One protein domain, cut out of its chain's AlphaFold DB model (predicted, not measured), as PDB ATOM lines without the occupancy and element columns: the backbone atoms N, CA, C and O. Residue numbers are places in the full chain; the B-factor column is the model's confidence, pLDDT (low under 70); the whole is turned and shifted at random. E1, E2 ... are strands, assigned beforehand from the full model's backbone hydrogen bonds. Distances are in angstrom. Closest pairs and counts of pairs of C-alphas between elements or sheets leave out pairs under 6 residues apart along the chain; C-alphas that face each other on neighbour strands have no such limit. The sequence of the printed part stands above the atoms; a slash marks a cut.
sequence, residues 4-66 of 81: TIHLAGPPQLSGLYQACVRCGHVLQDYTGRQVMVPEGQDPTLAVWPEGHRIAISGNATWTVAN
ATOM      1  N   THR A   4       6.235 -29.604  38.906       93.62
ATOM      2  CA  THR A   4       5.492 -29.636  37.645       93.62
ATOM      3  C   THR A   4       5.836 -30.920  36.907       93.62
ATOM      4  O   THR A   4       7.008 -31.251  36.754       93.62
ATOM      5  N   ILE A   5       4.817 -31.648  36.457       93.19
ATOM      6  CA  ILE A   5       4.948 -32.884  35.695       93.19
ATOM      7  C   ILE A   5       4.950 -32.562  34.203       93.19
ATOM      8  O   ILE A   5       3.997 -32.002  33.651       93.19
ATOM      9  N   HIS A   6       6.025 -32.955  33.542       93.38
ATOM     10  CA  HIS A   6       6.248 -32.834  32.113       93.38
ATOM     11  C   HIS A   6       6.245 -34.208  31.448       93.38
ATOM     12  O   HIS A   6       6.397 -35.223  32.117       93.38
ATOM     13  N   LEU A   7       6.066 -34.244  30.129       93.19
ATOM     14  CA  LEU A   7       6.091 -35.478  29.347       93.19
ATOM     15  C   LEU A   7       7.309 -35.468  28.427       93.19
ATOM     16  O   LEU A   7       7.350 -34.668  27.492       93.19
ATOM     17  N   ALA A   8       8.288 -36.327  28.705       91.75
ATOM     18  CA  ALA A   8       9.540 -36.380  27.965       91.75
ATOM     19  C   ALA A   8       9.312 -36.661  26.478       91.75
ATOM     20  O   ALA A   8       8.667 -37.640  26.111       91.75
ATOM     21  N   GLY A   9       9.826 -35.783  25.622       90.38
ATOM     22  CA  GLY A   9       9.787 -35.953  24.177       90.38
ATOM     23  C   GLY A   9      10.995 -36.658  23.596       90.38
ATOM     24  O   GLY A   9      11.931 -36.988  24.327       90.38
ATOM     25  N   PRO A  10      10.990 -36.872  22.273       88.62
ATOM     26  CA  PRO A  10      12.136 -37.442  21.592       88.62
ATOM     27  C   PRO A  10      13.349 -36.510  21.740       88.62
ATOM     28  O   PRO A  10      13.188 -35.281  21.663       88.62
ATOM     29  N   PRO A  11      14.561 -37.062  21.923       84.75
ATOM     30  CA  PRO A  11      15.789 -36.284  21.882       84.75
ATOM     31  C   PRO A  11      15.910 -35.553  20.539       84.75
ATOM     32  O   PRO A  11      15.762 -36.142  19.469       84.75
ATOM     33  N   GLN A  12      16.186 -34.257  20.592       82.31
ATOM     34  CA  GLN A  12      16.340 -33.381  19.435       82.31
ATOM     35  C   GLN A  12      17.817 -33.111  19.166       82.31
ATOM     36  O   GLN A  12      18.663 -33.276  20.047       82.31
ATOM     37  N   LEU A  13      18.128 -32.659  17.946       77.69
ATOM     38  CA  LEU A  13      19.479 -32.234  17.557       77.69
ATOM     39  C   LEU A  13      20.548 -33.299  17.873       77.69
ATOM     40  O   LEU A  13      21.577 -32.998  18.469       77.69
ATOM     41  N   SER A  14      20.294 -34.558  17.504       77.31
ATOM     42  CA  SER A  14      21.178 -35.699  17.811       77.31
ATOM     43  C   SER A  14      21.404 -35.944  19.312       77.31
ATOM     44  O   SER A  14      22.450 -36.450  19.706       77.31
ATOM     45  N   GLY A  15      20.431 -35.586  20.155       71.56
ATOM     46  CA  GLY A  15      20.483 -35.797  21.603       71.56
ATOM     47  C   GLY A  15      20.983 -34.602  22.413       71.56
ATOM     48  O   GLY A  15      21.161 -34.742  23.613       71.56
ATOM     49  N   LEU A  16      21.181 -33.431  21.796       74.56
ATOM     50  CA  LEU A  16      21.650 -32.216  22.483       74.56
ATOM     51  C   LEU A  16      20.565 -31.495  23.292       74.56
ATOM     52  O   LEU A  16      20.876 -30.629  24.111       74.56
ATOM     53  N   TYR A  17      19.299 -31.832  23.071       83.00
ATOM     54  CA  TYR A  17      18.183 -31.215  23.768       83.00
ATOM     55  C   TYR A  17      17.017 -32.189  23.906       83.00
ATOM     56  O   TYR A  17      16.725 -32.940  22.977       83.00
ATOM     57  N   GLN A  18      16.307 -32.131  25.028       87.06
ATOM     58  CA  GLN A  18      15.034 -32.824  25.201       87.06
ATOM     59  C   GLN A  18      13.988 -31.854  25.750       87.06
ATOM     60  O   GLN A  18      14.217 -31.167  26.746       87.06
ATOM     61  N   ALA A  19      12.826 -31.818  25.098       89.69
ATOM     62  CA  ALA A  19      11.690 -30.983  25.476       89.69
ATOM     63  C   ALA A  19      10.537 -31.823  26.014       89.69
ATOM     64  O   ALA A  19      10.360 -32.983  25.643       89.69
ATOM     65  N   CYS A  20       9.671 -31.180  26.788       91.69
ATOM     66  CA  CYS A  20       8.335 -31.673  27.041       91.69
ATOM     67  C   CYS A  20       7.502 -31.621  25.752       91.69
ATOM     68  O   CYS A  20       7.297 -30.534  25.211       91.69
ATOM     69  N   VAL A  21       6.937 -32.745  25.298       91.56
ATOM     70  CA  VAL A  21       6.077 -32.766  24.088       91.56
ATOM     71  C   VAL A  21       4.788 -31.967  24.249       91.56
ATOM     72  O   VAL A  21       4.166 -31.590  23.263       91.56
ATOM     73  N   ARG A  22       4.362 -31.727  25.493       91.38
ATOM     74  CA  ARG A  22       3.081 -31.082  25.793       91.38
ATOM     75  C   ARG A  22       3.183 -29.561  25.844       91.38
ATOM     76  O   ARG A  22       2.310 -28.874  25.331       91.38
ATOM     77  N   CYS A  23       4.213 -29.037  26.505       91.06
ATOM     78  CA  CYS A  23       4.358 -27.600  26.755       91.06
ATOM     79  C   CYS A  23       5.638 -26.987  26.176       91.06
ATOM     80  O   CYS A  23       5.842 -25.786  26.315       91.06
ATOM     81  N   GLY A  24       6.523 -27.790  25.579       88.75
ATOM     82  CA  GLY A  24       7.792 -27.329  25.013       88.75
ATOM     83  C   GLY A  24       8.888 -27.015  26.034       88.75
ATOM     84  O   GLY A  24       9.994 -26.678  25.628       88.75
ATOM     85  N   HIS A  25       8.616 -27.139  27.340       88.31
ATOM     86  CA  HIS A  25       9.604 -26.867  28.388       88.31
ATOM     87  C   HIS A  25      10.866 -27.721  28.221       88.31
ATOM     88  O   HIS A  25      10.771 -28.922  27.969       88.31
ATOM     89  N   VAL A  26      12.024 -27.094  28.408       86.31
ATOM     90  CA  VAL A  26      13.341 -27.731  28.370       86.31
ATOM     91  C   VAL A  26      13.475 -28.712  29.533       86.31
ATOM     92  O   VAL A  26      13.498 -28.302  30.687       86.31
ATOM     93  N   LEU A  27      13.569 -30.007  29.242       84.75
ATOM     94  CA  LEU A  27      13.856 -31.033  30.254       84.75
ATOM     95  C   LEU A  27      15.350 -31.306  30.365       84.75
ATOM     96  O   LEU A  27      15.832 -31.678  31.431       84.75
ATOM     97  N   GLN A  28      16.070 -31.127  29.260       79.12
ATOM     98  CA  GLN A  28      17.507 -31.309  29.195       79.12
ATOM     99  C   GLN A  28      18.112 -30.379  28.145       79.12
ATOM    100  O   GLN A  28      17.648 -30.347  27.005       79.12
ATOM    101  N   ASP A  29      19.172 -29.664  28.523       75.75
ATOM    102  CA  ASP A  29      19.959 -28.819  27.629       75.75
ATOM    103  C   ASP A  29      21.462 -29.077  27.822       75.75
ATOM    104  O   ASP A  29      22.078 -28.644  28.798       75.75
ATOM    105  N   TYR A  30      22.066 -29.771  26.854       66.31
ATOM    106  CA  TYR A  30      23.502 -30.061  26.834       66.31
ATOM    107  C   TYR A  30      24.358 -28.864  26.396       66.31
ATOM    108  O   TYR A  30      25.585 -28.943  26.436       66.31
ATOM    109  N   THR A  31      23.744 -27.742  26.001       66.94
ATOM    110  CA  THR A  31      24.466 -26.491  25.721       66.94
ATOM    111  C   THR A  31      24.843 -25.732  26.999       66.94
ATOM    112  O   THR A  31      25.583 -24.750  26.935       66.94
ATOM    113  N   GLY A  32      24.379 -26.205  28.165       62.66
ATOM    114  CA  GLY A  32      24.782 -25.710  29.482       62.66
ATOM    115  C   GLY A  32      24.024 -24.475  29.967       62.66
ATOM    116  O   GLY A  32      24.454 -23.853  30.937       62.66
ATOM    117  N   ARG A  33      22.906 -24.092  29.328       64.00
ATOM    118  CA  ARG A  33      22.115 -22.915  29.742       64.00
ATOM    119  C   ARG A  33      21.082 -23.257  30.817       64.00
ATOM    120  O   ARG A  33      20.760 -22.392  31.627       64.00
ATOM    121  N   GLN A  34      20.611 -24.505  30.861       63.91
ATOM    122  CA  GLN A  34      19.781 -25.054  31.938       63.91
ATOM    123  C   GLN A  34      20.198 -26.495  32.249       63.91
ATOM    124  O   GLN A  34      19.899 -27.418  31.496       63.91
ATOM    125  N   VAL A  35      20.890 -26.695  33.372       63.00
ATOM    126  CA  VAL A  35      21.268 -28.033  33.840       63.00
ATOM    127  C   VAL A  35      20.208 -28.532  34.813       63.00
ATOM    128  O   VAL A  35      20.091 -28.033  35.931       63.00
ATOM    129  N   MET A  36      19.448 -29.527  34.370       66.50
ATOM    130  CA  MET A  36      18.557 -30.313  35.215       66.50
ATOM    131  C   MET A  36      19.340 -31.503  35.760       66.50
ATOM    132  O   MET A  36      19.968 -32.234  34.989       66.50
ATOM    133  N   VAL A  37      19.329 -31.675  37.081       68.50
ATOM    134  CA  VAL A  37      20.076 -32.743  37.757       68.50
ATOM    135  C   VAL A  37      19.072 -33.735  38.342       68.50
ATOM    136  O   VAL A  37      18.066 -33.297  38.922       68.50
ATOM    137  N   PRO A  38      19.293 -35.055  38.200       67.88
ATOM    138  CA  PRO A  38      18.478 -36.030  38.906       67.88
ATOM    139  C   PRO A  38      18.574 -35.780  40.413       67.88
ATOM    140  O   PRO A  38      19.665 -35.547  40.941       67.88
ATOM    141  N   GLU A  39      17.448 -35.810  41.120       71.69
ATOM    142  CA  GLU A  39      17.456 -35.603  42.570       71.69
ATOM    143  C   GLU A  39      18.378 -36.629  43.262       71.69
ATOM    144  O   GLU A  39      18.270 -37.836  43.047       71.69
ATOM    145  N   GLY A  40      19.313 -36.139  44.084       69.00
ATOM    146  CA  GLY A  40      20.227 -36.980  44.863       69.00
ATOM    147  C   GLY A  40      21.420 -37.579  44.102       69.00
ATOM    148  O   GLY A  40      22.117 -38.409  44.684       69.00
ATOM    149  N   GLN A  41      21.680 -37.184  42.849       64.69
ATOM    150  CA  GLN A  41      22.844 -37.647  42.074       64.69
ATOM    151  C   GLN A  41      23.900 -36.543  41.880       64.69
ATOM    152  O   GLN A  41      23.571 -35.356  41.858       64.69
ATOM    153  N   ASP A  42      25.172 -36.944  41.732       61.59
ATOM    154  CA  ASP A  42      26.271 -36.075  41.268       61.59
ATOM    155  C   ASP A  42      25.881 -35.375  39.951       61.59
ATOM    156  O   ASP A  42      25.074 -35.947  39.210       61.59
ATOM    157  N   PRO A  43      26.432 -34.182  39.626       63.75
ATOM    158  CA  PRO A  43      25.993 -33.318  38.525       63.75
ATOM    159  C   PRO A  43      26.286 -33.940  37.153       63.75
ATOM    160  O   PRO A  43      27.162 -33.520  36.399       63.75
ATOM    161  N   THR A  44      25.510 -34.960  36.834       60.78
ATOM    162  CA  THR A  44      25.465 -35.672  35.576       60.78
ATOM    163  C   THR A  44      24.150 -35.279  34.931       60.78
ATOM    164  O   THR A  44      23.106 -35.222  35.583       60.78
ATOM    165  N   LEU A  45      24.208 -34.949  33.650       63.81
ATOM    166  CA  LEU A  45      23.048 -34.534  32.873       63.81
ATOM    167  C   LEU A  45      21.956 -35.618  32.899       63.81
ATOM    168  O   LEU A  45      22.207 -36.762  32.521       63.81
ATOM    169  N   ALA A  46      20.748 -35.249  33.333       69.06
ATOM    170  CA  ALA A  46      19.622 -36.171  33.443       69.06
ATOM    171  C   ALA A  46      19.048 -36.539  32.066       69.06
ATOM    172  O   ALA A  46      18.547 -35.661  31.370       69.06
ATOM    173  N   VAL A  47      19.074 -37.822  31.690       75.19
ATOM    174  CA  VAL A  47      18.457 -38.326  30.447       75.19
ATOM    175  C   VAL A  47      17.154 -39.041  30.769       75.19
ATOM    176  O   VAL A  47      17.134 -39.933  31.618       75.19
ATOM    177  N   TRP A  48      16.080 -38.699  30.057       84.94
ATOM    178  CA  TRP A  48      14.763 -39.283  30.296       84.94
ATOM    179  C   TRP A  48      14.307 -40.176  29.145       84.94
ATOM    180  O   TRP A  48      14.440 -39.783  27.981       84.94
ATOM    181  N   PRO A  49      13.708 -41.345  29.435       84.69
ATOM    182  CA  PRO A  49      13.061 -42.138  28.402       84.69
ATOM    183  C   PRO A  49      11.902 -41.357  27.770       84.69
ATOM    184  O   PRO A  49      11.136 -40.683  28.462       84.69
ATOM    185  N   GLU A  50      11.763 -41.452  26.450       90.12
ATOM    186  CA  GLU A  50      10.656 -40.825  25.725       90.12
ATOM    187  C   GLU A  50       9.298 -41.316  26.258       90.12
ATOM    188  O   GLU A  50       9.116 -42.492  26.573       90.12
ATOM    189  N   GLY A  51       8.336 -40.401  26.381       88.50
ATOM    190  CA  GLY A  51       6.981 -40.689  26.849       88.50
ATOM    191  C   GLY A  51       6.840 -40.850  28.364       88.50
ATOM    192  O   GLY A  51       5.738 -41.118  28.842       88.50
ATOM    193  N   HIS A  52       7.912 -40.681  29.142       90.94
ATOM    194  CA  HIS A  52       7.839 -40.737  30.602       90.94
ATOM    195  C   HIS A  52       7.398 -39.408  31.219       90.94
ATOM    196  O   HIS A  52       7.729 -38.323  30.728       90.94
ATOM    197  N   ARG A  53       6.674 -39.499  32.339       93.31
ATOM    198  CA  ARG A  53       6.341 -38.355  33.192       93.31
ATOM    199  C   ARG A  53       7.547 -37.948  34.033       93.31
ATOM    200  O   ARG A  53       8.065 -38.755  34.801       93.31
ATOM    201  N   ILE A  54       7.970 -36.695  33.902       92.00
ATOM    202  CA  ILE A  54       9.136 -36.119  34.579       92.00
ATOM    203  C   ILE A  54       8.669 -35.010  35.511       92.00
ATOM    204  O   ILE A  54       8.085 -34.029  35.055       92.00
ATOM    205  N   ALA A  55       8.918 -35.164  36.805       91.44
ATOM    206  CA  ALA A  55       8.670 -34.127  37.791       91.44
ATOM    207  C   ALA A  55       9.865 -33.180  37.874       91.44
ATOM    208  O   ALA A  55      11.016 -33.616  37.862       91.44
ATOM    209  N   ILE A  56       9.575 -31.885  37.964       89.19
ATOM    210  CA  ILE A  56      10.570 -30.819  38.070       89.19
ATOM    211  C   ILE A  56      10.217 -29.935  39.265       89.19
ATOM    212  O   ILE A  56       9.126 -29.364  39.311       89.19
ATOM    213  N   SER A  57      11.157 -29.774  40.200       88.12
ATOM    214  CA  SER A  57      11.080 -28.809  41.302       88.12
ATOM    215  C   SER A  57      12.382 -28.005  41.388       88.12
ATOM    216  O   SER A  57      13.415 -28.492  41.847       88.12
ATOM    217  N   GLY A  58      12.356 -26.763  40.898       84.06
ATOM    218  CA  GLY A  58      13.579 -25.979  40.703       84.06
ATOM    219  C   GLY A  58      14.487 -26.644  39.664       84.06
ATOM    220  O   GLY A  58      14.055 -26.860  38.538       84.06
ATOM    221  N   ASN A  59      15.715 -26.987  40.061       77.56
ATOM    222  CA  ASN A  59      16.676 -27.713  39.214       77.56
ATOM    223  C   ASN A  59      16.679 -29.233  39.473       77.56
ATOM    224  O   ASN A  59      17.402 -29.965  38.795       77.56
ATOM    225  N   ALA A  60      15.927 -29.695  40.478       80.62
ATOM    226  CA  ALA A  60      15.820 -31.107  40.818       80.62
ATOM    227  C   ALA A  60      14.745 -31.769  39.960       80.62
ATOM    228  O   ALA A  60      13.660 -31.211  39.759       80.62
ATOM    229  N   THR A  61      15.058 -32.960  39.462       86.06
ATOM    230  CA  THR A  61      14.220 -33.668  38.493       86.06
ATOM    231  C   THR A  61      14.199 -35.173  38.751       86.06
ATOM    232  O   THR A  61      15.194 -35.738  39.203       86.06
ATOM    233  N   TRP A  62      13.068 -35.835  38.494       87.81
ATOM    234  CA  TRP A  62      12.929 -37.289  38.656       87.81
ATOM    235  C   TRP A  62      11.810 -37.869  37.782       87.81
ATOM    236  O   TRP A  62      10.879 -37.169  37.380       87.81
ATOM    237  N   THR A  63      11.882 -39.172  37.490       88.81
ATOM    238  CA  THR A  63      10.803 -39.897  36.803       88.81
ATOM    239  C   THR A  63       9.653 -40.209  37.752       88.81
ATOM    240  O   THR A  63       9.876 -40.636  38.884       88.81
ATOM    241  N   VAL A  64       8.428 -40.109  37.249       89.81
ATOM    242  CA  VAL A  64       7.197 -40.510  37.938       89.81
ATOM    243  C   VAL A  64       6.518 -41.613  37.130       89.81
ATOM    244  O   VAL A  64       6.582 -41.614  35.900       89.81
ATOM    245  N   ALA A  65       5.857 -42.559  37.799       88.56
ATOM    246  CA  ALA A  65       5.096 -43.591  37.102       88.56
ATOM    247  C   ALA A  65       3.952 -42.966  36.280       88.56
ATOM    248  O   ALA A  65       3.296 -42.009  36.709       88.56
ATOM    249  N   ASN A  66       3.714 -43.495  35.079       84.31
ATOM    250  CA  ASN A  66       2.744 -42.919  34.145       84.31
ATOM    251  C   ASN A  66       1.301 -42.960  34.673       84.31
ATOM    252  O   ASN A  66       0.521 -42.058  34.382       84.31
TER     253      ASN A  66
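What this domain is: This is residues 4 to 66 of the 81 residues of an uncharacterized protein of Streptosporangium canum (UniProt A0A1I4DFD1). There is little regular structure: an antiparallel sheet in the order E1, E4, E5 and, apart from it, the antiparallel hairpin E2 and E3, with a long loop, residues 30 to 52, joining E3 to E4. Of 63 printed residues, 21 lie in five named strands, E1 to E5 in turn, class all strand. The whole is compact, with a radius of gyration of the C-alphas of 10.5 A and spans of 26 by 26 by 16 A.

Where its parts are: Find C-alpha 4 at (5.492, -29.636, 37.645), where E1, residues 4 to 7, begins. Then come E2, residues 17 to 19, E3, residues 26 to 29, and E4, residues 53 to 57. E5, residues 60 to 64, runs 13.1 A to C-alpha 64 at (7.197, -40.510, 37.938).

How they stand to each other: Look for N to O pairs within hydrogen-bond range at 2.8 A: N 6 and O 54 between E1 and E4, N 64 and O 53 in hairpin E4 and E5, N 27 and O 18 in hairpin E2 and E3.

The domain as a whole: The printed part has no cut; residues 30 to 38 and 40 to 46 are under pLDDT 70.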